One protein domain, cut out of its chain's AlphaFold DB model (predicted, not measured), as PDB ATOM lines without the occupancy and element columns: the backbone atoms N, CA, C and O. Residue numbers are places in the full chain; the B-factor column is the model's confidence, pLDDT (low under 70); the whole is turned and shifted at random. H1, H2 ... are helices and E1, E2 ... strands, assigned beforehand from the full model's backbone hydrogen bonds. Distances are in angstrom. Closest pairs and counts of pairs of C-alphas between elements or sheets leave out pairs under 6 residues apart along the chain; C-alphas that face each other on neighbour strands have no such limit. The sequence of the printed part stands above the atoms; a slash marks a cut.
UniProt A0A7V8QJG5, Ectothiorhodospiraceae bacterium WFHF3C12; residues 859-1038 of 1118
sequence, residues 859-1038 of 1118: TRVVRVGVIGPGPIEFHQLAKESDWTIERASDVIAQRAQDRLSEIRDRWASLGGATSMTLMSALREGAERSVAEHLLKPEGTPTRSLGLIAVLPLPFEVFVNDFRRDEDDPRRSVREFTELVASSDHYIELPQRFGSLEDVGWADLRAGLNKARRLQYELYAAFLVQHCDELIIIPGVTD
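What this domain is: This is residues 859 to 1038 of the 1118 residues of a protein of Ectothiorhodospiraceae bacterium WFHF3C12 (UniProt A0A7V8QJG5). A strongly twisted slab of five parallel strands lies between helices: H2 and H3 cover one face, and H7 runs along the strands over the other. H5 only grazes the sheet with residues 979 to 981, and the short H6 packs on residues 1011 to 1012 of H7, off the sheet. The printed part has 180 residues, with seven named helices and five named strands in the order E1 H1 H2 E2 H3 E3 H4 H5 E4 H6 H7 E5; across the sheet the order is E4 E3 E2 E1 E5, and the class is mixed, helices and strands. The whole is compact, with a radius of gyration of the C-alphas of 16.4 A and spans of 50 by 38 by 33 A.

Where its parts are: E1, residues 859 to 867, starts with C-alpha 859 at (129.361, 221.797, 159.959) and is 25.2 A long. H1, residues 871 to 880, precedes H2, residues 885 to 909, 36.2 A long, which ends with C-alpha 909 at (130.942, 234.265, 154.950). E2, residues 913 to 920, is 23.1 A long. Then come H3, residues 926 to 935, E3, residues 946 to 951, H4, residues 955 to 961, H5, residues 971 to 981, E4, residues 985 to 988, and H6, residues 996 to 999. H7, residues 1010 to 1026, is 24.4 A long, and E5, residues 1029 to 1032, ends with C-alpha 1032 at (109.723, 229.975, 146.226).

How they stand to each other: Across the sheet, N 865 and O 1029 of E1 and E5 are 2.9 A apart, N 864 and O 917 of E1 and E2 2.8 A, N 918 and O 946 of E2 and E3 2.8 A, and N 987 and O 949 of E4 and E3 2.8 A, each within hydrogen-bond range. Three strand-helix-strand units, parallel neighbour strands with helices between, have right-handed crossovers: E1, H1 H2, E2; E2, H3, E3; and E3, H4 H5, E4. The three layers are H2 and H3, the sheet, and H7 on the opposite face, at heights of 9.9, 9.2 and 8.6 A for H2, H3 and H7. H2 touches H3 with residues 889 to 897 alone, closest at the C-alphas of Ala 893 and Val 930, 4.6 A. H1 and H2 only just touch, only at the corner, with 3 pairs of C-alphas within 8 A. H4 is close to but not clearly touching H5, at 6.6 A between the C-alphas of Val 959 and Val 973. Every O i to N i+4 pair is within hydrogen-bond range in H1, H2, H3, H5 and H7; H4 has 1 of 3, beside 3 of 4 O i to N i+3 pairs, and H6 is too short for an O i to N i+4 pair.

The domain as a whole: The C-alphas farthest apart, of Gly 911 and Glu 966, are 50.4 A apart. The printed part has no cut, and no link is long. Mean pLDDT of the printed part is 70.3, with 71 residues under 70, among them 936 to 944 and 998 to 1010.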
ATOM      1  N   THR A 859     130.005 221.207 161.128       77.00
ATOM      2  CA  THR A 859     129.361 221.797 159.959       77.00
ATOM      3  C   THR A 859     128.012 222.381 160.362       77.00
ATOM      4  O   THR A 859     127.203 221.700 160.994       77.00
ATOM      5  N   ARG A 860     127.742 223.634 159.982       78.25
ATOM      6  CA  ARG A 860     126.394 224.204 160.099       78.25
ATOM      7  C   ARG A 860     125.512 223.597 159.012       78.25
ATOM      8  O   ARG A 860     125.925 223.553 157.853       78.25
ATOM      9  N   VAL A 861     124.325 223.130 159.383       79.75
ATOM     10  CA  VAL A 861     123.345 222.589 158.435       79.75
ATOM     11  C   VAL A 861     122.343 223.688 158.127       79.75
ATOM     12  O   VAL A 861     121.640 224.141 159.024       79.75
ATOM     13  N   VAL A 862     122.304 224.124 156.869       79.62
ATOM     14  CA  VAL A 862     121.336 225.104 156.370       79.62
ATOM     15  C   VAL A 862     120.246 224.353 155.621       79.62
ATOM     16  O   VAL A 862     120.498 223.729 154.588       79.62
ATOM     17  N   ARG A 863     119.028 224.401 156.146       83.00
ATOM     18  CA  ARG A 863     117.859 223.762 155.547       83.00
ATOM     19  C   ARG A 863     117.201 224.730 154.578       83.00
ATOM     20  O   ARG A 863     116.828 225.837 154.965       83.00
ATOM     21  N   VAL A 864     117.041 224.307 153.332       81.94
ATOM     22  CA  VAL A 864     116.446 225.112 152.267       81.94
ATOM     23  C   VAL A 864     115.146 224.453 151.824       81.94
ATOM     24  O   VAL A 864     115.168 223.371 151.243       81.94
ATOM     25  N   GLY A 865     114.014 225.089 152.109       81.19
ATOM     26  CA  GLY A 865     112.706 224.606 151.670       81.19
ATOM     27  C   GLY A 865     112.429 225.018 150.229       81.19
ATOM     28  O   GLY A 865     112.686 226.166 149.868       81.19
ATOM     29  N   VAL A 866     111.890 224.116 149.411       77.94
ATOM     30  CA  VAL A 866     111.429 224.444 148.054       77.94
ATOM     31  C   VAL A 866     109.913 224.396 148.024       77.94
ATOM     32  O   VAL A 866     109.315 223.397 148.404       77.94
ATOM     33  N   ILE A 867     109.298 225.484 147.568       74.19
ATOM     34  CA  ILE A 867     107.848 225.584 147.394       74.19
ATOM     35  C   ILE A 867     107.598 225.976 145.949       74.19
ATOM     36  O   ILE A 867     108.068 227.028 145.517       74.19
ATOM     37  N   GLY A 868     106.862 225.156 145.203       67.06
ATOM     38  CA  GLY A 868     106.586 225.420 143.795       67.06
ATOM     39  C   GLY A 868     105.139 225.175 143.370       67.06
ATOM     40  O   GLY A 868     104.359 224.557 144.102       67.06
ATOM     41  N   PRO A 869     104.753 225.674 142.176       64.56
ATOM     42  CA  PRO A 869     103.474 225.344 141.565       64.56
ATOM     43  C   PRO A 869     103.306 223.836 141.405       64.56
ATOM     44  O   PRO A 869     104.278 223.108 141.206       64.56
ATOM     45  N   GLY A 870     102.052 223.389 141.444       63.44
ATOM     46  CA  GLY A 870     101.714 222.024 141.080       63.44
ATOM     47  C   GLY A 870     101.870 221.763 139.587       63.44
ATOM     48  O   GLY A 870     102.182 222.673 138.814       63.44
ATOM     49  N   PRO A 871     101.610 220.522 139.152       64.75
ATOM     50  CA  PRO A 871     101.792 220.138 137.761       64.75
ATOM     51  C   PRO A 871     100.929 220.985 136.822       64.75
ATOM     52  O   PRO A 871     101.415 221.404 135.778       64.75
ATOM     53  N   ILE A 872      99.682 221.302 137.182       63.53
ATOM     54  CA  ILE A 872      98.790 222.104 136.327       63.53
ATOM     55  C   ILE A 872      99.364 223.509 136.122       63.53
ATOM     56  O   ILE A 872      99.544 223.939 134.982       63.53
ATOM     57  N   GLU A 873      99.708 224.196 137.211       62.91
ATOM     58  CA  GLU A 873     100.221 225.566 137.165       62.91
ATOM     59  C   GLU A 873     101.614 225.632 136.517       62.91
ATOM     60  O   GLU A 873     101.943 226.604 135.839       62.91
ATOM     61  N   PHE A 874     102.426 224.582 136.667       65.69
ATOM     62  CA  PHE A 874     103.732 224.456 136.019       65.69
ATOM     63  C   PHE A 874     103.622 224.275 134.500       65.69
ATOM     64  O   PHE A 874     104.339 224.920 133.737       65.69
ATOM     65  N   HIS A 875     102.698 223.428 134.037       66.75
ATOM     66  CA  HIS A 875     102.457 223.250 132.605       66.75
ATOM     67  C   HIS A 875     101.841 224.503 131.980       66.75
ATOM     68  O   HIS A 875     102.178 224.855 130.850       66.75
ATOM     69  N   GLN A 876     100.965 225.193 132.715       64.38
ATOM     70  CA  GLN A 876     100.424 226.479 132.289       64.38
ATOM     71  C   GLN A 876     101.535 227.530 132.164       64.38
ATOM     72  O   GLN A 876     101.630 228.174 131.121       64.38
ATOM     73  N   LEU A 877     102.439 227.618 133.146       63.91
ATOM     74  CA  LEU A 877     103.631 228.468 133.077       63.91
ATOM     75  C   LEU A 877     104.491 228.165 131.845       63.91
ATOM     76  O   LEU A 877     104.894 229.092 131.141       63.91
ATOM     77  N   ALA A 878     104.768 226.887 131.572       65.38
ATOM     78  CA  ALA A 878     105.554 226.487 130.407       65.38
ATOM     79  C   ALA A 878     104.867 226.899 129.097       65.38
ATOM     80  O   ALA A 878     105.502 227.490 128.227       65.38
ATOM     81  N   LYS A 879     103.551 226.668 128.993       68.31
ATOM     82  CA  LYS A 879     102.747 227.027 127.821       68.31
ATOM     83  C   LYS A 879     102.695 228.537 127.584       68.31
ATOM     84  O   LYS A 879     102.874 228.975 126.454       68.31
ATOM     85  N   GLU A 880     102.457 229.330 128.626       66.38
ATOM     86  CA  GLU A 880     102.412 230.797 128.530       66.38
ATOM     87  C   GLU A 880     103.786 231.410 128.230       66.38
ATOM     88  O   GLU A 880     103.871 232.475 127.620       66.38
ATOM     89  N   SER A 881     104.861 230.719 128.613       63.28
ATOM     90  CA  SER A 881     106.242 231.130 128.338       63.28
ATOM     91  C   SER A 881     106.777 230.640 126.985       63.28
ATOM     92  O   SER A 881     107.943 230.895 126.683       63.28
ATOM     93  N   ASP A 882     105.963 229.940 126.184       71.81
ATOM     94  CA  ASP A 882     106.372 229.280 124.930       71.81
ATOM     95  C   ASP A 882     107.574 228.328 125.122       71.81
ATOM     96  O   ASP A 882     108.506 228.253 124.318       71.81
ATOM     97  N   TRP A 883     107.605 227.630 126.261       68.25
ATOM     98  CA  TRP A 883     108.654 226.681 126.627       68.25
ATOM     99  C   TRP A 883     108.154 225.242 126.528       68.25
ATOM    100  O   TRP A 883     107.014 224.930 126.871       68.25
ATOM    101  N   THR A 884     109.051 224.332 126.141       75.88
ATOM    102  CA  THR A 884     108.848 222.908 126.427       75.88
ATOM    103  C   THR A 884     108.944 222.673 127.937       75.88
ATOM    104  O   THR A 884     109.584 223.439 128.663       75.88
ATOM    105  N   ILE A 885     108.321 221.599 128.423       70.88
ATOM    106  CA  ILE A 885     108.375 221.202 129.841       70.88
ATOM    107  C   ILE A 885     109.817 220.940 130.298       70.88
ATOM    108  O   ILE A 885     110.190 221.315 131.411       70.88
ATOM    109  N   GLU A 886     110.645 220.378 129.418       73.88
ATOM    110  CA  GLU A 886     112.080 220.177 129.655       73.88
ATOM    111  C   GLU A 886     112.796 221.519 129.819       73.88
ATOM    112  O   GLU A 886     113.428 221.764 130.842       73.88
ATOM    113  N   ARG A 887     112.594 222.455 128.882       71.81
ATOM    114  CA  ARG A 887     113.205 223.787 128.953       71.81
ATOM    115  C   ARG A 887     112.777 224.554 130.206       71.81
ATOM    116  O   ARG A 887     113.596 225.243 130.808       71.81
ATOM    117  N   ALA A 888     111.506 224.460 130.595       67.88
ATOM    118  CA  ALA A 888     111.011 225.083 131.820       67.88
ATOM    119  C   ALA A 888     111.685 224.489 133.070       67.88
ATOM    120  O   ALA A 888     112.083 225.237 133.966       67.88
ATOM    121  N   SER A 889     111.859 223.165 133.094       73.75
ATOM    122  CA  SER A 889     112.555 222.445 134.164       73.75
ATOM    123  C   SER A 889     114.018 222.872 134.282       73.75
ATOM    124  O   SER A 889     114.445 223.226 135.379       73.75
ATOM    125  N   ASP A 890     114.749 222.930 133.165       72.06
ATOM    126  CA  ASP A 890     116.163 223.326 133.126       72.06
ATOM    127  C   ASP A 890     116.365 224.764 133.628       72.06
ATOM    128  O   ASP A 890     117.245 225.044 134.440       72.06
ATOM    129  N   VAL A 891     115.513 225.698 133.187       68.25
ATOM    130  CA  VAL A 891     115.597 227.110 133.598       68.25
ATOM    131  C   VAL A 891     115.334 227.272 135.096       68.25
ATOM    132  O   VAL A 891     116.014 228.054 135.766       68.25
ATOM    133  N   ILE A 892     114.345 226.558 135.635       70.94
ATOM    134  CA  ILE A 892     114.007 226.609 137.062       70.94
ATOM    135  C   ILE A 892     115.116 225.976 137.904       70.94
ATOM    136  O   ILE A 892     115.524 226.562 138.910       70.94
ATOM    137  N   ALA A 893     115.643 224.835 137.467       72.38
ATOM    138  CA  ALA A 893     116.763 224.167 138.108       72.38
ATOM    139  C   ALA A 893     118.022 225.043 138.147       72.38
ATOM    140  O   ALA A 893     118.604 225.218 139.219       72.38
ATOM    141  N   GLN A 894     118.397 225.660 137.022       71.38
ATOM    142  CA  GLN A 894     119.564 226.542 136.956       71.38
ATOM    143  C   GLN A 894     119.423 227.730 137.914       71.38
ATOM    144  O   GLN A 894     120.334 228.032 138.681       71.38
ATOM    145  N   ARG A 895     118.248 228.370 137.953       71.19
ATOM    146  CA  ARG A 895     117.987 229.478 138.888       71.19
ATOM    147  C   ARG A 895     118.035 229.036 140.348       71.19
ATOM    148  O   ARG A 895     118.530 229.778 141.197       71.19
ATOM    149  N   ALA A 896     117.520 227.847 140.655       73.62
ATOM    150  CA  ALA A 896     117.623 227.278 141.993       73.62
ATOM    151  C   ALA A 896     119.091 227.013 142.370       73.62
ATOM    152  O   ALA A 896     119.492 227.322 143.491       73.62
ATOM    153  N   GLN A 897     119.910 226.526 141.434       76.50
ATOM    154  CA  GLN A 897     121.345 226.304 141.626       76.50
ATOM    155  C   GLN A 897     122.114 227.609 141.876       76.50
ATOM    156  O   GLN A 897     122.937 227.677 142.798       76.50
ATOM    157  N   ASP A 898     121.823 228.656 141.104       72.12
ATOM    158  CA  ASP A 898     122.416 229.983 141.286       72.12
ATOM    159  C   ASP A 898     122.068 230.525 142.679       72.12
ATOM    160  O   ASP A 898     122.942 230.945 143.442       72.12
ATOM    161  N   ARG A 899     120.795 230.407 143.080       73.12
ATOM    162  CA  ARG A 899     120.336 230.863 144.395       73.12
ATOM    163  C   ARG A 899     120.939 230.062 145.548       73.12
ATOM    164  O   ARG A 899     121.298 230.644 146.570       73.12
ATOM    165  N   LEU A 900     121.076 228.746 145.404       75.62
ATOM    166  CA  LEU A 900     121.770 227.910 146.387       75.62
ATOM    167  C   LEU A 900     123.244 228.292 146.513       75.62
ATOM    168  O   LEU A 900     123.781 228.281 147.620       75.62
ATOM    169  N   SER A 901     123.890 228.676 145.411       78.25
ATOM    170  CA  SER A 901     125.267 229.171 145.433       78.25
ATOM    171  C   SER A 901     125.373 230.482 146.222       78.25
ATOM    172  O   SER A 901     126.227 230.587 147.097       78.25
ATOM    173  N   GLU A 902     124.446 231.424 146.026       75.56
ATOM    174  CA  GLU A 902     124.383 232.663 146.818       75.56
ATOM    175  C   GLU A 902     124.120 232.410 148.312       75.56
ATOM    176  O   GLU A 902     124.732 233.046 149.175       75.56
ATOM    177  N   ILE A 903     123.196 231.494 148.634       72.06
ATOM    178  CA  ILE A 903     122.908 231.082 150.017       72.06
ATOM    179  C   ILE A 903     124.180 230.505 150.639       72.06
ATOM    180  O   ILE A 903     124.590 230.944 151.713       72.06
ATOM    181  N   ARG A 904     124.840 229.571 149.947       75.56
ATOM    182  CA  ARG A 904     126.085 228.954 150.402       75.56
ATOM    183  C   ARG A 904     127.163 229.993 150.674       75.56
ATOM    184  O   ARG A 904     127.762 229.945 151.742       75.56
ATOM    185  N   ASP A 905     127.386 230.931 149.760       76.75
ATOM    186  CA  ASP A 905     128.433 231.946 149.900       76.75
ATOM    187  C   ASP A 905     128.136 232.900 151.066       76.75
ATOM    188  O   ASP A 905     129.024 233.221 151.861       76.75
ATOM    189  N   ARG A 906     126.864 233.286 151.243       73.94
ATOM    190  CA  ARG A 906     126.419 234.092 152.387       73.94
ATOM    191  C   ARG A 906     126.658 233.367 153.709       73.94
ATOM    192  O   ARG A 906     127.225 233.960 154.624       73.94
ATOM    193  N   TRP A 907     126.255 232.104 153.822       72.25
ATOM    194  CA  TRP A 907     126.439 231.328 155.050       72.25
ATOM    195  C   TRP A 907     127.910 230.972 155.304       72.25
ATOM    196  O   TRP A 907     128.356 231.050 156.446       72.25
ATOM    197  N   ALA A 908     128.698 230.712 154.258       68.81
ATOM    198  CA  ALA A 908     130.143 230.522 154.364       68.81
ATOM    199  C   ALA A 908     130.863 231.792 154.857       68.81
ATOM    200  O   ALA A 908     131.821 231.695 155.625       68.81
ATOM    201  N   SER A 909     130.381 232.986 154.483       66.62
ATOM    202  CA  SER A 909     130.942 234.265 154.950       66.62
ATOM    203  C   SER A 909     130.774 234.509 156.457       66.62
ATOM    204  O   SER A 909     131.551 235.260 157.045       66.62
ATOM    205  N   LEU A 910     129.813 233.835 157.102       61.88
ATOM    206  CA  LEU A 910     129.603 233.880 158.555       61.88
ATOM    207  C   LEU A 910     130.596 232.989 159.333       61.88
ATOM    208  O   LEU A 910     130.628 233.034 160.564       61.88
ATOM    209  N   GLY A 911     131.442 232.236 158.621       54.81
ATOM    210  CA  GLY A 911     132.488 231.374 159.164       54.81
ATOM    211  C   GLY A 911     132.023 229.937 159.428       54.81
ATOM    212  O   GLY A 911     130.925 229.705 159.925       54.81
ATOM    213  N   GLY A 912     132.902 228.972 159.131       62.44
ATOM    214  CA  GLY A 912     132.669 227.537 159.336       62.44
ATOM    215  C   GLY A 912     132.273 226.772 158.070       62.44
ATOM    216  O   GLY A 912     131.816 227.342 157.080       62.44
ATOM    217  N   ALA A 913     132.462 225.449 158.094       66.31
ATOM    218  CA  ALA A 913     131.966 224.579 157.035       66.31
ATOM    219  C   ALA A 913     130.428 224.614 157.030       66.31
ATOM    220  O   ALA A 913     129.796 224.469 158.077       66.31
ATOM    221  N   THR A 914     129.830 224.795 155.854       73.12
ATOM    222  CA  THR A 914     128.372 224.797 155.673       73.12
ATOM    223  C   THR A 914     127.970 223.612 154.805       73.12
ATOM    224  O   THR A 914     128.569 223.388 153.752       73.12
ATOM    225  N   SER A 915     126.970 222.860 155.256       78.94
ATOM    226  CA  SER A 915     126.248 221.868 154.461       78.94
ATOM    227  C   SER A 915     124.833 222.378 154.221       78.94
ATOM    228  O   SER A 915     124.282 223.099 155.056       78.94
ATOM    229  N   MET A 916     124.261 222.030 153.074       80.88
ATOM    230  CA  MET A 916     122.899 222.398 152.713       80.88
ATOM    231  C   MET A 916     122.047 221.140 152.593       80.88
ATOM    232  O   MET A 916     122.485 220.136 152.028       80.88
ATOM    233  N   THR A 917     120.823 221.220 153.099       85.81
ATOM    234  CA  THR A 917     119.829 220.150 153.013       85.81
ATOM    235  C   THR A 917     118.559 220.712 152.399       85.81
ATOM    236  O   THR A 917     117.977 221.659 152.930       85.81
ATOM    237  N   LEU A 918     118.130 220.141 151.280       86.75
ATOM    238  CA  LEU A 918     116.877 220.474 150.624       86.75
ATOM    239  C   LEU A 918     115.713 219.832 151.380       86.75
ATOM    240  O   LEU A 918     115.769 218.648 151.702       86.75
ATOM    241  N   MET A 919     114.649 220.587 151.633       87.69
ATOM    242  CA  MET A 919     113.381 220.060 152.141       87.69
ATOM    243  C   MET A 919     112.299 220.292 151.087       87.69
ATOM    244  O   MET A 919     112.066 221.431 150.681       87.69
ATOM    245  N   SER A 920     111.684 219.214 150.601       89.38
ATOM    246  CA  SER A 920     110.751 219.271 149.470       89.38
ATOM    247  C   SER A 920     109.766 218.102 149.502       89.38
ATOM    248  O   SER A 920     110.115 217.005 149.936       89.38
ATOM    249  N   ALA A 921     108.553 218.320 148.998       87.06
ATOM    250  CA  ALA A 921     107.556 217.285 148.750       87.06
ATOM    251  C   ALA A 921     107.848 216.512 147.463       87.06
ATOM    252  O   ALA A 921     107.159 215.537 147.176       87.06
ATOM    253  N   LEU A 922     108.841 216.956 146.679       87.50
ATOM    254  CA  LEU A 922     109.173 216.401 145.365       87.50
ATOM    255  C   LEU A 922     107.950 216.400 144.436       87.50
ATOM    256  O   LEU A 922     107.760 215.495 143.621       87.50
ATOM    257  N   ARG A 923     107.096 217.422 144.586       83.62
ATOM    258  CA  ARG A 923     105.873 217.570 143.801       83.62
ATOM    259  C   ARG A 923     106.217 217.671 142.317       83.62
ATOM    260  O   ARG A 923     107.163 218.367 141.939       83.62
ATOM    261  N   GLU A 924     105.429 216.997 141.479       76.94
ATOM    262  CA  GLU A 924     105.583 217.065 140.027       76.94
ATOM    263  C   GLU A 924     105.568 218.514 139.519       76.94
ATOM    264  O   GLU A 924     104.734 219.325 139.928       76.94
ATOM    265  N   GLY A 925     106.490 218.821 138.604       76.31
ATOM    266  CA  GLY A 925     106.741 220.168 138.113       76.31
ATOM    267  C   GLY A 925     107.940 220.778 138.825       76.31
ATOM    268  O   GLY A 925     109.002 220.169 138.910       76.31
ATOM    269  N   ALA A 926     107.771 221.988 139.350       71.25
ATOM    270  CA  ALA A 926     108.884 222.825 139.779       71.25
ATOM    271  C   ALA A 926     109.741 222.220 140.910       71.25
ATOM    272  O   ALA A 926     110.966 222.293 140.850       71.25
ATOM    273  N   GLU A 927     109.121 221.623 141.931       83.62
ATOM    274  CA  GLU A 927     109.849 221.070 143.083       83.62
ATOM    275  C   GLU A 927     110.686 219.844 142.703       83.62
ATOM    276  O   GLU A 927     111.856 219.753 143.087       83.62
ATOM    277  N   ARG A 928     110.111 218.927 141.915       85.06
ATOM    278  CA  ARG A 928     110.812 217.743 141.409       85.06
ATOM    279  C   ARG A 928     111.934 218.112 140.438       85.06
ATOM    280  O   ARG A 928     113.042 217.616 140.614       85.06
ATOM    281  N   SER A 929     111.705 219.041 139.503       78.31
ATOM    282  CA  SER A 929     112.744 219.489 138.560       78.31
ATOM    283  C   SER A 929     113.968 220.072 139.274       78.31
ATOM    284  O   SER A 929     115.100 219.816 138.866       78.31
ATOM    285  N   VAL A 930     113.756 220.818 140.368       78.69
ATOM    286  CA  VAL A 930     114.847 221.326 141.213       78.69
ATOM    287  C   VAL A 930     115.600 220.180 141.888       78.69
ATOM    288  O   VAL A 930     116.826 220.154 141.835       78.69
ATOM    289  N   ALA A 931     114.895 219.220 142.492       82.81
ATOM    290  CA  ALA A 931     115.538 218.083 143.149       82.81
ATOM    291  C   ALA A 931     116.348 217.221 142.161       82.81
ATOM    292  O   ALA A 931     117.509 216.923 142.424       82.81
ATOM    293  N   GLU A 932     115.784 216.876 141.003       78.12
ATOM    294  CA  GLU A 932     116.444 216.031 139.999       78.12
ATOM    295  C   GLU A 932     117.722 216.654 139.450       78.12
ATOM    296  O   GLU A 932     118.739 215.975 139.336       78.12
ATOM    297  N   HIS A 933     117.697 217.942 139.112       73.62
ATOM    298  CA  HIS A 933     118.881 218.610 138.576       73.62
ATOM    299  C   HIS A 933     119.983 218.781 139.615       73.62
ATOM    300  O   HIS A 933     121.158 218.643 139.289       73.62
ATOM    301  N   LEU A 934     119.619 219.087 140.860       71.31
ATOM    302  CA  LEU A 934     120.594 219.368 141.912       71.31
ATOM    303  C   LEU A 934     121.189 218.105 142.543       71.31
ATOM    304  O   LEU A 934     122.256 218.180 143.150       71.31
ATOM    305  N   LEU A 935     120.506 216.963 142.419       70.25
ATOM    306  CA  LEU A 935     120.951 215.676 142.958       70.25
ATOM    307  C   LEU A 935     121.626 214.783 141.903       70.25
ATOM    308  O   LEU A 935     122.175 213.740 142.268       70.25
ATOM    309  N   LYS A 936     121.610 215.166 140.616       63.38
ATOM    310  CA  LYS A 936     122.313 214.443 139.545       63.38
ATOM    311  C   LYS A 936     123.841 214.533 139.735       63.38
ATOM    312  O   LYS A 936     124.359 215.629 139.934       63.38
ATOM    313  N   PRO A 937     124.592 213.418 139.617       50.66
ATOM    314  CA  PRO A 937     126.045 213.402 139.829       50.66
ATOM    315  C   PRO A 937     126.885 214.077 138.725       50.66
ATOM    316  O   PRO A 937     128.115 214.016 138.767       50.66
ATOM    317  N   GLU A 938     126.274 214.683 137.704       40.31
ATOM    318  CA  GLU A 938     127.005 215.127 136.518       40.31
ATOM    319  C   GLU A 938     127.710 216.477 136.731       40.31
ATOM    320  O   GLU A 938     127.176 217.561 136.511       40.31
ATOM    321  N   GLY A 939     128.981 216.398 137.127       40.28
ATOM    322  CA  GLY A 939     130.003 217.358 136.704       40.28
ATOM    323  C   GLY A 939     130.198 218.624 137.540       40.28
ATOM    324  O   GLY A 939     131.083 219.409 137.198       40.28
ATOM    325  N   THR A 940     129.473 218.832 138.645       35.59
ATOM    326  CA  THR A 940     129.778 219.928 139.586       35.59
ATOM    327  C   THR A 940     130.159 219.417 140.980       35.59
ATOM    328  O   THR A 940     129.450 218.598 141.557       35.59
ATOM    329  N   PRO A 941     131.267 219.909 141.577       35.91
ATOM    330  CA  PRO A 941     131.717 219.528 142.914       35.91
ATOM    331  C   PRO A 941     130.925 220.287 143.991       35.91
ATOM    332  O   PRO A 941     131.483 220.854 144.933       35.91
ATOM    333  N   THR A 942     129.603 220.349 143.858       41.16
ATOM    334  CA  THR A 942     128.739 220.640 144.998       41.16
ATOM    335  C   THR A 942     128.829 219.434 145.921       41.16
ATOM    336  O   THR A 942     128.249 218.395 145.628       41.16
ATOM    337  N   ARG A 943     129.596 219.557 147.019       50.88
ATOM    338  CA  ARG A 943     129.504 218.654 148.182       50.88
ATOM    339  C   ARG A 943     128.037 218.254 148.374       50.88
ATOM    340  O   ARG A 943     127.191 219.146 148.380       50.88
ATOM    341  N   SER A 944     127.781 216.947 148.466       57.66
ATOM    342  CA  SER A 944     126.458 216.307 148.433       57.66
ATOM    343  C   SER A 944     125.379 217.150 149.120       57.66
ATOM    344  O   SER A 944     125.385 217.288 150.345       57.66
ATOM    345  N   LEU A 945     124.483 217.743 148.328       74.56
ATOM    346  CA  LEU A 945     123.273 218.381 148.836       74.56
ATOM    347  C   LEU A 945     122.413 217.283 149.471       74.56
ATOM    348  O   LEU A 945     122.065 216.322 148.788       74.56
ATOM    349  N   GLY A 946     122.103 217.411 150.760       80.94
ATOM    350  CA  GLY A 946     121.186 216.477 151.411       80.94
ATOM    351  C   GLY A 946     119.747 216.690 150.936       80.94
ATOM    352  O   GLY A 946     119.398 217.791 150.505       80.94
ATOM    353  N   LEU A 947     118.896 215.676 151.055       84.75
ATOM    354  CA  LEU A 947     117.470 215.733 150.735       84.75
ATOM    355  C   LEU A 947     116.639 215.146 151.881       84.75
ATOM    356  O   LEU A 947     116.777 213.977 152.222       84.75
ATOM    357  N   ILE A 948     115.702 215.931 152.406       85.44
ATOM    358  CA  ILE A 948     114.616 215.453 153.264       85.44
ATOM    359  C   ILE A 948     113.319 215.534 152.456       85.44
ATOM    360  O   ILE A 948     112.838 216.629 152.148       85.44
ATOM    361  N   ALA A 949     112.758 214.374 152.117       86.75
ATOM    362  CA  ALA A 949     111.464 214.276 151.460       86.75
ATOM    363  C   ALA A 949     110.356 214.465 152.504       86.75
ATOM    364  O   ALA A 949     110.214 213.655 153.420       86.75
ATOM    365  N   VAL A 950     109.584 215.546 152.378       86.62
ATOM    366  CA  VAL A 950     108.483 215.887 153.289       86.62
ATOM    367  C   VAL A 950     107.179 215.852 152.512       86.62
ATOM    368  O   VAL A 950     106.809 216.828 151.864       86.62
ATOM    369  N   LEU A 951     106.480 214.723 152.557       87.19
ATOM    370  CA  LEU A 951     105.247 214.566 151.801       87.19
ATOM    371  C   LEU A 951     104.082 215.255 152.514       87.19
ATOM    372  O   LEU A 951     103.896 215.051 153.713       87.19
ATOM    373  N   PRO A 952     103.246 216.032 151.805       81.94
ATOM    374  CA  PRO A 952     102.068 216.652 152.401       81.94
ATOM    375  C   PRO A 952     101.025 215.608 152.816       81.94
ATOM    376  O   PRO A 952     100.262 215.839 153.749       81.94
ATOM    377  N   LEU A 953     100.981 214.466 152.129       81.12
ATOM    378  CA  LEU A 953      99.987 213.403 152.278       81.12
ATOM    379  C   LEU A 953     100.694 212.045 152.409       81.12
ATOM    380  O   LEU A 953     101.841 211.933 151.971       81.12
ATOM    381  N   PRO A 954     100.011 211.006 152.933       78.56
ATOM    382  CA  PRO A 954     100.512 209.637 152.851       78.56
ATOM    383  C   PRO A 954     100.872 209.273 151.411       78.56
ATOM    384  O   PRO A 954     100.142 209.654 150.486       78.56
ATOM    385  N   PHE A 955     101.963 208.532 151.219       79.19
ATOM    386  CA  PHE A 955     102.492 208.227 149.888       79.19
ATOM    387  C   PHE A 955     101.422 207.696 148.927       79.19
ATOM    388  O   PHE A 955     101.267 208.206 147.816       79.19
ATOM    389  N   GLU A 956     100.632 206.719 149.385       74.00
ATOM    390  CA  GLU A 956      99.582 206.047 148.605       74.00
ATOM    391  C   GLU A 956      98.547 207.024 148.022       74.00
ATOM    392  O   GLU A 956      97.965 206.795 146.960       74.00
ATOM    393  N   VAL A 957      98.324 208.144 148.713       77.12
ATOM    394  CA  VAL A 957      97.403 209.205 148.298       77.12
ATOM    395  C   VAL A 957      98.111 210.233 147.432       77.12
ATOM    396  O   VAL A 957      97.524 210.713 146.457       77.12
ATOM    397  N   PHE A 958      99.340 210.590 147.808       82.00
ATOM    398  CA  PHE A 958     100.135 211.625 147.159       82.00
ATOM    399  C   PHE A 958     100.528 211.237 145.734       82.00
ATOM    400  O   PHE A 958     100.444 212.074 144.842       82.00
ATOM    401  N   VAL A 959     100.835 209.959 145.481       78.31
ATOM    402  CA  VAL A 959     101.138 209.448 144.131       78.31
ATOM    403  C   VAL A 959     100.019 209.721 143.125       78.31
ATOM    404  O   VAL A 959     100.282 209.889 141.937       78.31
ATOM    405  N   ASN A 960      98.769 209.843 143.578       76.25
ATOM    406  CA  ASN A 960      97.660 210.181 142.688       76.25
ATOM    407  C   ASN A 960      97.717 211.622 142.152       76.25
ATOM    408  O   ASN A 960      97.003 211.911 141.198       76.25
ATOM    409  N   ASP A 961      98.539 212.508 142.731       74.94
ATOM    410  CA  ASP A 961      98.744 213.875 142.224       74.94
ATOM    411  C   ASP A 961      99.657 213.928 140.990       74.94
ATOM    412  O   ASP A 961      99.742 214.975 140.347       74.94
ATOM    413  N   PHE A 962     100.316 212.817 140.649       76.94
ATOM    414  CA  PHE A 962     101.244 212.736 139.529       76.94
ATOM    415  C   PHE A 962     100.506 212.370 138.232       76.94
ATOM    416  O   PHE A 962      99.651 211.476 138.202       76.94
ATOM    417  N   ARG A 963     100.826 213.061 137.133       66.38
ATOM    418  CA  ARG A 963     100.257 212.808 135.808       66.38
ATOM    419  C   ARG A 963     100.689 211.433 135.304       66.38
ATOM    420  O   ARG A 963     101.817 210.986 135.496       66.38
ATOM    421  N   ARG A 964      99.771 210.788 134.587       63.91
ATOM    422  CA  ARG A 964     100.066 209.618 133.761       63.91
ATOM    423  C   ARG A 964     100.439 210.124 132.373       63.91
ATOM    424  O   ARG A 964      99.604 210.772 131.743       63.91
ATOM    425  N   ASP A 965     101.675 209.882 131.953       61.56
ATOM    426  CA  ASP A 965     102.119 210.168 130.587       61.56
ATOM    427  C   ASP A 965     101.328 209.306 129.582       61.56
ATOM    428  O   ASP A 965     100.870 208.213 129.935       61.56
ATOM    429  N   GLU A 966     101.134 209.790 128.354       58.12
ATOM    430  CA  GLU A 966     100.427 209.027 127.309       58.12
ATOM    431  C   GLU A 966     101.280 207.846 126.815       58.12
ATOM    432  O   GLU A 966     100.734 206.772 126.549       58.12
ATOM    433  N   ASP A 967     102.607 208.022 126.786       60.19
ATOM    434  CA  ASP A 967     103.575 207.028 126.302       60.19
ATOM    435  C   ASP A 967     104.148 206.126 127.421       60.19
ATOM    436  O   ASP A 967     104.339 204.927 127.208       60.19
ATOM    437  N   ASP A 968     104.379 206.656 128.634       68.12
ATOM    438  CA  ASP A 968     104.709 205.876 129.849       68.12
ATOM    439  C   ASP A 968     103.919 206.382 131.079       68.12
ATOM    440  O   ASP A 968     104.400 207.221 131.853       68.12
ATOM    441  N   PRO A 969     102.724 205.818 131.337       64.06
ATOM    442  CA  PRO A 969     101.845 206.227 132.432       64.06
ATOM    443  C   PRO A 969     102.465 206.179 133.833       64.06
ATOM    444  O   PRO A 969     101.881 206.738 134.762       64.06
ATOM    445  N   ARG A 970     103.586 205.469 134.022       69.94
ATOM    446  CA  ARG A 970     104.236 205.275 135.328       69.94
ATOM    447  C   ARG A 970     105.548 206.040 135.470       69.94
ATOM    448  O   ARG A 970     106.095 206.049 136.572       69.94
ATOM    449  N   ARG A 971     106.036 206.708 134.420       77.38
ATOM    450  CA  ARG A 971     107.331 207.404 134.425       77.38
ATOM    451  C   ARG A 971     107.483 208.383 135.586       77.38
ATOM    452  O   ARG A 971     108.388 208.223 136.395       77.38
ATOM    453  N   SER A 972     106.570 209.348 135.717       76.75
ATOM    454  CA  SER A 972     106.688 210.381 136.755       76.75
ATOM    455  C   SER A 972     106.599 209.817 138.177       76.75
ATOM    456  O   SER A 972     107.189 210.387 139.091       76.75
ATOM    457  N   VAL A 973     105.851 208.727 138.376       79.06
ATOM    458  CA  VAL A 973     105.742 208.052 139.679       79.06
ATOM    459  C   VAL A 973     107.033 207.307 140.003       79.06
ATOM    460  O   VAL A 973     107.474 207.332 141.149       79.06
ATOM    461  N   ARG A 974     107.658 206.684 138.997       79.31
ATOM    462  CA  ARG A 974     108.961 206.020 139.116       79.31
ATOM    463  C   ARG A 974     110.051 207.020 139.507       79.31
ATOM    464  O   ARG A 974     110.663 206.849 140.549       79.31
ATOM    465  N   GLU A 975     110.175 208.126 138.769       78.31
ATOM    466  CA  GLU A 975     111.142 209.204 139.048       78.31
ATOM    467  C   GLU A 975     110.961 209.788 140.467       78.31
ATOM    468  O   GLU A 975     111.919 209.962 141.218       78.31
ATOM    469  N   PHE A 976     109.714 210.039 140.886       83.50
ATOM    470  CA  PHE A 976     109.406 210.463 142.257       83.50
ATOM    471  C   PHE A 976     109.812 209.415 143.305       83.50
ATOM    472  O   PHE A 976     110.396 209.760 144.333       83.50
ATOM    473  N   THR A 977     109.521 208.141 143.042       78.38
ATOM    474  CA  THR A 977     109.842 207.026 143.940       78.38
ATOM    475  C   THR A 977     111.350 206.870 144.118       78.38
ATOM    476  O   THR A 977     111.814 206.739 145.250       78.38
ATOM    477  N   GLU A 978     112.120 206.971 143.034       76.75
ATOM    478  CA  GLU A 978     113.587 206.947 143.051       76.75
ATOM    479  C   GLU A 978     114.156 208.083 143.917       76.75
ATOM    480  O   GLU A 978     115.053 207.868 144.739       76.75
ATOM    481  N   LEU A 979     113.601 209.296 143.797       79.62
ATOM    482  CA  LEU A 979     114.013 210.440 144.614       79.62
ATOM    483  C   LEU A 979     113.688 210.235 146.096       79.62
ATOM    484  O   LEU A 979     114.557 210.471 146.936       79.62
ATOM    485  N   VAL A 980     112.482 209.756 146.423       79.88
ATOM    486  CA  VAL A 980     112.078 209.433 147.801       79.88
ATOM    487  C   VAL A 980     112.989 208.363 148.403       79.88
ATOM    488  O   VAL A 980     113.521 208.562 149.495       79.88
ATOM    489  N   ALA A 981     113.227 207.264 147.685       71.94
ATOM    490  CA  ALA A 981     114.111 206.184 148.123       71.94
ATOM    491  C   ALA A 981     115.562 206.653 148.320       71.94
ATOM    492  O   ALA A 981     116.301 206.093 149.130       71.94
ATOM    493  N   SER A 982     115.966 207.701 147.600       71.44
ATOM    494  CA  SER A 982     117.289 208.307 147.720       71.44
ATOM    495  C   SER A 982     117.426 209.442 148.732       71.44
ATOM    496  O   SER A 982     118.536 209.940 148.916       71.44
ATOM    497  N   SER A 983     116.326 209.877 149.351       76.56
ATOM    498  CA  SER A 983     116.359 210.934 150.360       76.56
ATOM    499  C   SER A 983     117.098 210.478 151.625       76.56
ATOM    500  O   SER A 983     117.035 209.308 152.002       76.56
ATOM    501  N   ASP A 984     117.790 211.402 152.299       75.06
ATOM    502  CA  ASP A 984     118.437 211.136 153.592       75.06
ATOM    503  C   ASP A 984     117.392 210.777 154.653       75.06
ATOM    504  O   ASP A 984     117.599 209.898 155.490       75.06
ATOM    505  N   HIS A 985     116.251 211.469 154.600       75.00
ATOM    506  CA  HIS A 985     115.104 211.212 155.453       75.00
ATOM    507  C   HIS A 985     113.800 211.351 154.670       75.00
ATOM    508  O   HIS A 985     113.602 212.301 153.913       75.00
ATOM    509  N   TYR A 986     112.885 210.431 154.955       79.06
ATOM    510  CA  TYR A 986     111.523 210.409 154.449       79.06
ATOM    511  C   TYR A 986     110.545 210.694 155.588       79.06
ATOM    512  O   TYR A 986     110.590 210.021 156.622       79.06
ATOM    513  N   ILE A 987     109.679 211.689 155.398       76.50
ATOM    514  CA  ILE A 987     108.676 212.120 156.370       76.50
ATOM    515  C   ILE A 987     107.339 212.287 155.650       76.50
ATOM    516  O   ILE A 987     107.203 213.146 154.781       76.50
ATOM    517  N   GLU A 988     106.320 211.537 156.060       80.12
ATOM    518  CA  GLU A 988     104.936 211.897 155.741       80.12
ATOM    519  C   GLU A 988     104.428 212.891 156.775       80.12
ATOM    520  O   GLU A 988     104.415 212.602 157.977       80.12
ATOM    521  N   LEU A 989     103.976 214.061 156.322       75.25
ATOM    522  CA  LEU A 989     103.236 214.948 157.196       75.25
ATOM    523  C   LEU A 989     101.941 214.262 157.600       75.25
ATOM    524  O   LEU A 989     101.228 213.675 156.780       75.25
ATOM    525  N   PRO A 990     101.614 214.336 158.883       70.06
ATOM    526  CA  PRO A 990     100.576 213.509 159.406       70.06
ATOM    527  C   PRO A 990      99.237 214.160 159.041       70.06
ATOM    528  O   PRO A 990      99.091 215.387 158.974       70.06
ATOM    529  N   GLN A 991      98.258 213.322 158.725       72.44
ATOM    530  CA  GLN A 991      96.994 213.778 158.167       72.44
ATOM    531  C   GLN A 991      96.189 214.554 159.220       72.44
ATOM    532  O   GLN A 991      95.807 213.985 160.242       72.44
ATOM    533  N   ARG A 992      95.953 215.853 158.978       69.25
ATOM    534  CA  ARG A 992      95.217 216.749 159.897       69.25
ATOM    535  C   ARG A 992      93.819 217.115 159.429       69.25
ATOM    536  O   ARG A 992      93.004 217.545 160.240       69.25
ATOM    537  N   PHE A 993      93.539 216.972 158.139       69.94
ATOM    538  CA  PHE A 993      92.289 217.436 157.549       69.94
ATOM    539  C   PHE A 993      91.597 216.285 156.812       69.94
ATOM    540  O   PHE A 993      92.068 215.854 155.764       69.94
ATOM    541  N   GLY A 994      90.472 215.809 157.360       69.19
ATOM    542  CA  GLY A 994      89.657 214.726 156.783       69.19
ATOM    543  C   GLY A 994      90.252 213.319 156.944       69.19
ATOM    544  O   GLY A 994      91.381 213.162 157.407       69.19
ATOM    545  N   SER A 995      89.483 212.299 156.563       71.56
ATOM    546  CA  SER A 995      89.887 210.889 156.433       71.56
ATOM    547  C   SER A 995      90.605 210.608 155.105       71.56
ATOM    548  O   SER A 995      90.650 211.461 154.219       71.56
ATOM    549  N   LEU A 996      91.192 209.415 154.956       70.69
ATOM    550  CA  LEU A 996      91.814 208.947 153.706       70.69
ATOM    551  C   LEU A 996      90.875 209.079 152.492       70.69
ATOM    552  O   LEU A 996      91.317 209.431 151.400       70.69
ATOM    553  N   GLU A 997      89.579 208.837 152.698       70.38
ATOM    554  CA  GLU A 997      88.540 209.004 151.679       70.38
ATOM    555  C   GLU A 997      88.292 210.486 151.368       70.38
ATOM    556  O   GLU A 997      88.167 210.842 150.201       70.38
ATOM    557  N   ASP A 998      88.311 211.360 152.381       68.75
ATOM    558  CA  ASP A 998      88.107 212.806 152.203       68.75
ATOM    559  C   ASP A 998      89.264 213.489 151.472       68.75
ATOM    560  O   ASP A 998      89.053 214.486 150.785       68.75
ATOM    561  N   VAL A 999      90.500 213.001 151.623       67.44
ATOM    562  CA  VAL A 999      91.651 213.481 150.835       67.44
ATOM    563  C   VAL A 999      91.795 212.734 149.508       67.44
ATOM    564  O   VAL A 999      92.444 213.243 148.591       67.44
ATOM    565  N   GLY A1000      91.198 211.548 149.393       63.69
ATOM    566  CA  GLY A1000      91.179 210.705 148.203       63.69
ATOM    567  C   GLY A1000      90.173 211.168 147.143       63.69
ATOM    568  O   GLY A1000      89.227 211.891 147.425       63.69
ATOM    569  N   TRP A1001      90.404 210.759 145.891       53.75
ATOM    570  CA  TRP A1001      89.506 210.941 144.736       53.75
ATOM    571  C   TRP A1001      88.899 212.345 144.552       53.75
ATOM    572  O   TRP A1001      87.684 212.527 144.552       53.75
ATOM    573  N   ALA A1002      89.747 213.337 144.277       45.59
ATOM    574  CA  ALA A1002      89.318 214.491 143.490       45.59
ATOM    575  C   ALA A1002      89.756 214.267 142.038       45.59
ATOM    576  O   ALA A1002      90.926 213.981 141.784       45.59
ATOM    577  N   ASP A1003      88.832 214.393 141.085       51.38
ATOM    578  CA  ASP A1003      89.185 214.584 139.681       51.38
ATOM    579  C   ASP A1003      90.092 215.825 139.630       51.38
ATOM    580  O   ASP A1003      89.620 216.938 139.857       51.38
ATOM    581  N   LEU A1004      91.410 215.656 139.437       50.56
ATOM    582  CA  LEU A1004      92.388 216.760 139.477       50.56
ATOM    583  C   LEU A1004      92.011 217.896 138.510       50.56
ATOM    584  O   LEU A1004      92.412 219.042 138.705       50.56
ATOM    585  N   ARG A1005      91.186 217.588 137.501       44.97
ATOM    586  CA  ARG A1005      90.615 218.531 136.533       44.97
ATOM    587  C   ARG A1005      89.536 219.454 137.127       44.97
ATOM    588  O   ARG A1005      89.288 220.510 136.558       44.97
ATOM    589  N   ALA A1006      88.918 219.084 138.252       46.06
ATOM    590  CA  ALA A1006      87.896 219.853 138.975       46.06
ATOM    591  C   ALA A1006      88.450 220.644 140.185       46.06
ATOM    592  O   ALA A1006      87.711 221.402 140.815       46.06
ATOM    593  N   GLY A1007      89.748 220.507 140.487       54.59
ATOM    594  CA  GLY A1007      90.444 221.204 141.574       54.59
ATOM    595  C   GLY A1007      90.554 220.403 142.880       54.59
ATOM    596  O   GLY A1007      89.787 219.481 143.146       54.59
ATOM    597  N   LEU A1008      91.538 220.763 143.718       60.09
ATOM    598  CA  LEU A1008      91.761 220.133 145.027       60.09
ATOM    599  C   LEU A1008      90.577 220.392 145.972       60.09
ATOM    600  O   LEU A1008      90.169 221.544 146.153       60.09
ATOM    601  N   ASN A1009      90.080 219.341 146.629       69.62
ATOM    602  CA  ASN A1009      89.074 219.481 147.680       69.62
ATOM    603  C   ASN A1009      89.641 220.235 148.907       69.62
ATOM    604  O   ASN A1009      90.855 220.395 149.067       69.62
ATOM    605  N   LYS A1010      88.751 220.731 149.779       68.06
ATOM    606  CA  LYS A1010      89.132 221.592 150.913       68.06
ATOM    607  C   LYS A1010      90.136 220.918 151.857       68.06
ATOM    608  O   LYS A1010      91.090 221.569 152.273       68.06
ATOM    609  N   ALA A1011      89.929 219.642 152.181       70.12
ATOM    610  CA  ALA A1011      90.795 218.883 153.082       70.12
ATOM    611  C   ALA A1011      92.214 218.738 152.507       70.12
ATOM    612  O   ALA A1011      93.194 219.086 153.163       70.12
ATOM    613  N   ARG A1012      92.314 218.338 151.234       75.00
ATOM    614  CA  ARG A1012      93.582 218.203 150.510       75.00
ATOM    615  C   ARG A1012      94.304 219.548 150.390       75.00
ATOM    616  O   ARG A1012      95.504 219.609 150.633       75.00
ATOM    617  N   ARG A1013      93.592 220.645 150.095       70.69
ATOM    618  CA  ARG A1013      94.178 222.000 150.017       70.69
ATOM    619  C   ARG A1013      94.768 222.460 151.357       70.69
ATOM    620  O   ARG A1013      95.910 222.906 151.383       70.69
ATOM    621  N   LEU A1014      94.039 222.279 152.461       64.75
ATOM    622  CA  LEU A1014      94.530 222.600 153.810       64.75
ATOM    623  C   LEU A1014      95.765 221.769 154.193       64.75
ATOM    624  O   LEU A1014      96.663 222.265 154.868       64.75
ATOM    625  N   GLN A1015      95.848 220.521 153.729       74.12
ATOM    626  CA  GLN A1015      97.019 219.679 153.961       74.12
ATOM    627  C   GLN A1015      98.269 220.198 153.214       74.12
ATOM    628  O   GLN A1015      99.366 220.203 153.772       74.12
ATOM    629  N   TYR A1016      98.120 220.711 151.989       74.06
ATOM    630  CA  TYR A1016      99.208 221.396 151.275       74.06
ATOM    631  C   TYR A1016      99.605 222.732 151.929       74.06
ATOM    632  O   TYR A1016     100.786 223.080 151.958       74.06
ATOM    633  N   GLU A1017      98.647 223.470 152.494       68.44
ATOM    634  CA  GLU A1017      98.937 224.676 153.283       68.44
ATOM    635  C   GLU A1017      99.732 224.344 154.557       68.44
ATOM    636  O   GLU A1017     100.675 225.061 154.896       68.44
ATOM    637  N   LEU A1018      99.421 223.223 155.222       69.12
ATOM    638  CA  LEU A1018     100.202 222.708 156.351       69.12
ATOM    639  C   LEU A1018     101.640 222.368 155.945       69.12
ATOM    640  O   LEU A1018     102.565 222.692 156.685       69.12
ATOM    641  N   TYR A1019     101.840 221.765 154.773       77.19
ATOM    642  CA  TYR A1019     103.177 221.516 154.230       77.19
ATOM    643  C   TYR A1019     103.976 222.807 154.023       77.19
ATOM    644  O   TYR A1019     105.114 222.911 154.484       77.19
ATOM    645  N   ALA A1020     103.372 223.826 153.412       69.00
ATOM    646  CA  ALA A1020     104.034 225.117 153.240       69.00
ATOM    647  C   ALA A1020     104.380 225.764 154.595       69.00
ATOM    648  O   ALA A1020     105.497 226.249 154.784       69.00
ATOM    649  N   ALA A1021     103.458 225.724 155.563       63.41
ATOM    650  CA  ALA A1021     103.697 226.220 156.917       63.41
ATOM    651  C   ALA A1021     104.826 225.450 157.626       63.41
ATOM    652  O   ALA A1021     105.661 226.059 158.299       63.41
ATOM    653  N   PHE A1022     104.889 224.132 157.431       70.31
ATOM    654  CA  PHE A1022     105.949 223.280 157.956       70.31
ATOM    655  C   PHE A1022     107.323 223.701 157.416       70.31
ATOM    656  O   PHE A1022     108.240 223.930 158.205       70.31
ATOM    657  N   LEU A1023     107.468 223.896 156.102       71.25
ATOM    658  CA  LEU A1023     108.733 224.364 155.524       71.25
ATOM    659  C   LEU A1023     109.139 225.742 156.061       71.25
ATOM    660  O   LEU A1023     110.290 225.943 156.440       71.25
ATOM    661  N   VAL A1024     108.194 226.676 156.181       65.00
ATOM    662  CA  VAL A1024     108.456 228.005 156.765       65.00
ATOM    663  C   VAL A1024     108.928 227.909 158.222       65.00
ATOM    664  O   VAL A1024     109.726 228.730 158.673       65.00
ATOM    665  N   GLN A1025     108.434 226.931 158.980       62.00
ATOM    666  CA  GLN A1025     108.804 226.743 160.379       62.00
ATOM    667  C   GLN A1025     110.164 226.056 160.560       62.00
ATOM    668  O   GLN A1025     110.837 226.324 161.560       62.00
ATOM    669  N   HIS A1026     110.540 225.165 159.639       69.25
ATOM    670  CA  HIS A1026     111.653 224.230 159.831       69.25
ATOM    671  C   HIS A1026     112.847 224.448 158.905       69.25
ATOM    672  O   HIS A1026     113.883 223.820 159.140       69.25
ATOM    673  N   CYS A1027     112.737 225.334 157.913       71.62
ATOM    674  CA  CYS A1027     113.832 225.723 157.029       71.62
ATOM    675  C   CYS A1027     114.466 227.059 157.443       71.62
ATOM    676  O   CYS A1027     113.786 227.978 157.900       71.62
ATOM    677  N   ASP A1028     115.780 227.175 157.248       72.38
ATOM    678  CA  ASP A1028     116.530 228.422 157.439       72.38
ATOM    679  C   ASP A1028     116.302 229.392 156.271       72.38
ATOM    680  O   ASP A1028     116.296 230.610 156.447       72.38
ATOM    681  N   GLU A1029     116.117 228.843 155.069       75.12
ATOM    682  CA  GLU A1029     115.914 229.575 153.821       75.12
ATOM    683  C   GLU A1029     114.796 228.932 152.998       75.12
ATOM    684  O   GLU A1029     114.513 227.741 153.130       75.12
ATOM    685  N   LEU A1030     114.187 229.710 152.102       71.00
ATOM    686  CA  LEU A1030     113.147 229.227 151.194       71.00
ATOM    687  C   LEU A1030     113.457 229.628 149.750       71.00
ATOM    688  O   LEU A1030     113.809 230.777 149.471       71.00
ATOM    689  N   ILE A1031     113.264 228.685 148.833       72.69
ATOM    690  CA  ILE A1031     113.196 228.902 147.390       72.69
ATOM    691  C   ILE A1031     111.727 228.784 147.000       72.69
ATOM    692  O   ILE A1031     111.150 227.698 147.013       72.69
ATOM    693  N   ILE A1032     111.115 229.918 146.671       68.62
ATOM    694  CA  ILE A1032     109.723 229.975 146.226       68.62
ATOM    695  C   ILE A1032     109.725 230.108 144.710       68.62
ATOM    696  O   ILE A1032     110.221 231.099 144.169       68.62
ATOM    697  N   ILE A1033     109.167 229.111 144.036       67.00
ATOM    698  CA  ILE A1033     108.977 229.100 142.593       67.00
ATOM    699  C   ILE A1033     107.557 229.614 142.347       67.00
ATOM    700  O   ILE A1033     106.598 229.009 142.828       67.00
ATOM    701  N   PRO A1034     107.386 230.752 141.665       52.62
ATOM    702  CA  PRO A1034     106.067 231.341 141.481       52.62
ATOM    703  C   PRO A1034     105.197 230.493 140.513       52.62
ATOM    704  O   PRO A1034     105.682 230.089 139.459       52.62
ATOM    705  N   GLY A1035     103.913 230.252 140.838       48.69
ATOM    706  CA  GLY A1035     102.909 229.635 139.950       48.69
ATOM    707  C   GLY A1035     101.969 230.615 139.225       48.69
ATOM    708  O   GLY A1035     101.500 231.579 139.814       48.69
ATOM    709  N   VAL A1036     101.648 230.330 137.962       44.28
ATOM    710  CA  VAL A1036     100.846 231.177 137.060       44.28
ATOM    711  C   VAL A1036      99.355 230.946 137.273       44.28
ATOM    712  O   VAL A1036      98.826 229.946 136.805       44.28
ATOM    713  N   THR A1037      98.665 231.824 138.006       37.56
ATOM    714  CA  THR A1037      97.195 231.709 138.151       37.56
ATOM    715  C   THR A1037      96.413 233.025 138.109       37.56
ATOM    716  O   THR A1037      95.198 232.981 138.239       37.56
ATOM    717  N   ASP A1038      97.041 234.173 137.837       36.59
ATOM    718  CA  ASP A1038      96.311 235.417 137.543       36.59
ATOM    719  C   ASP A1038      96.837 236.025 136.232       36.59
ATOM    720  O   ASP A1038      98.035 236.258 136.088       36.59
TER     721      ASP A1038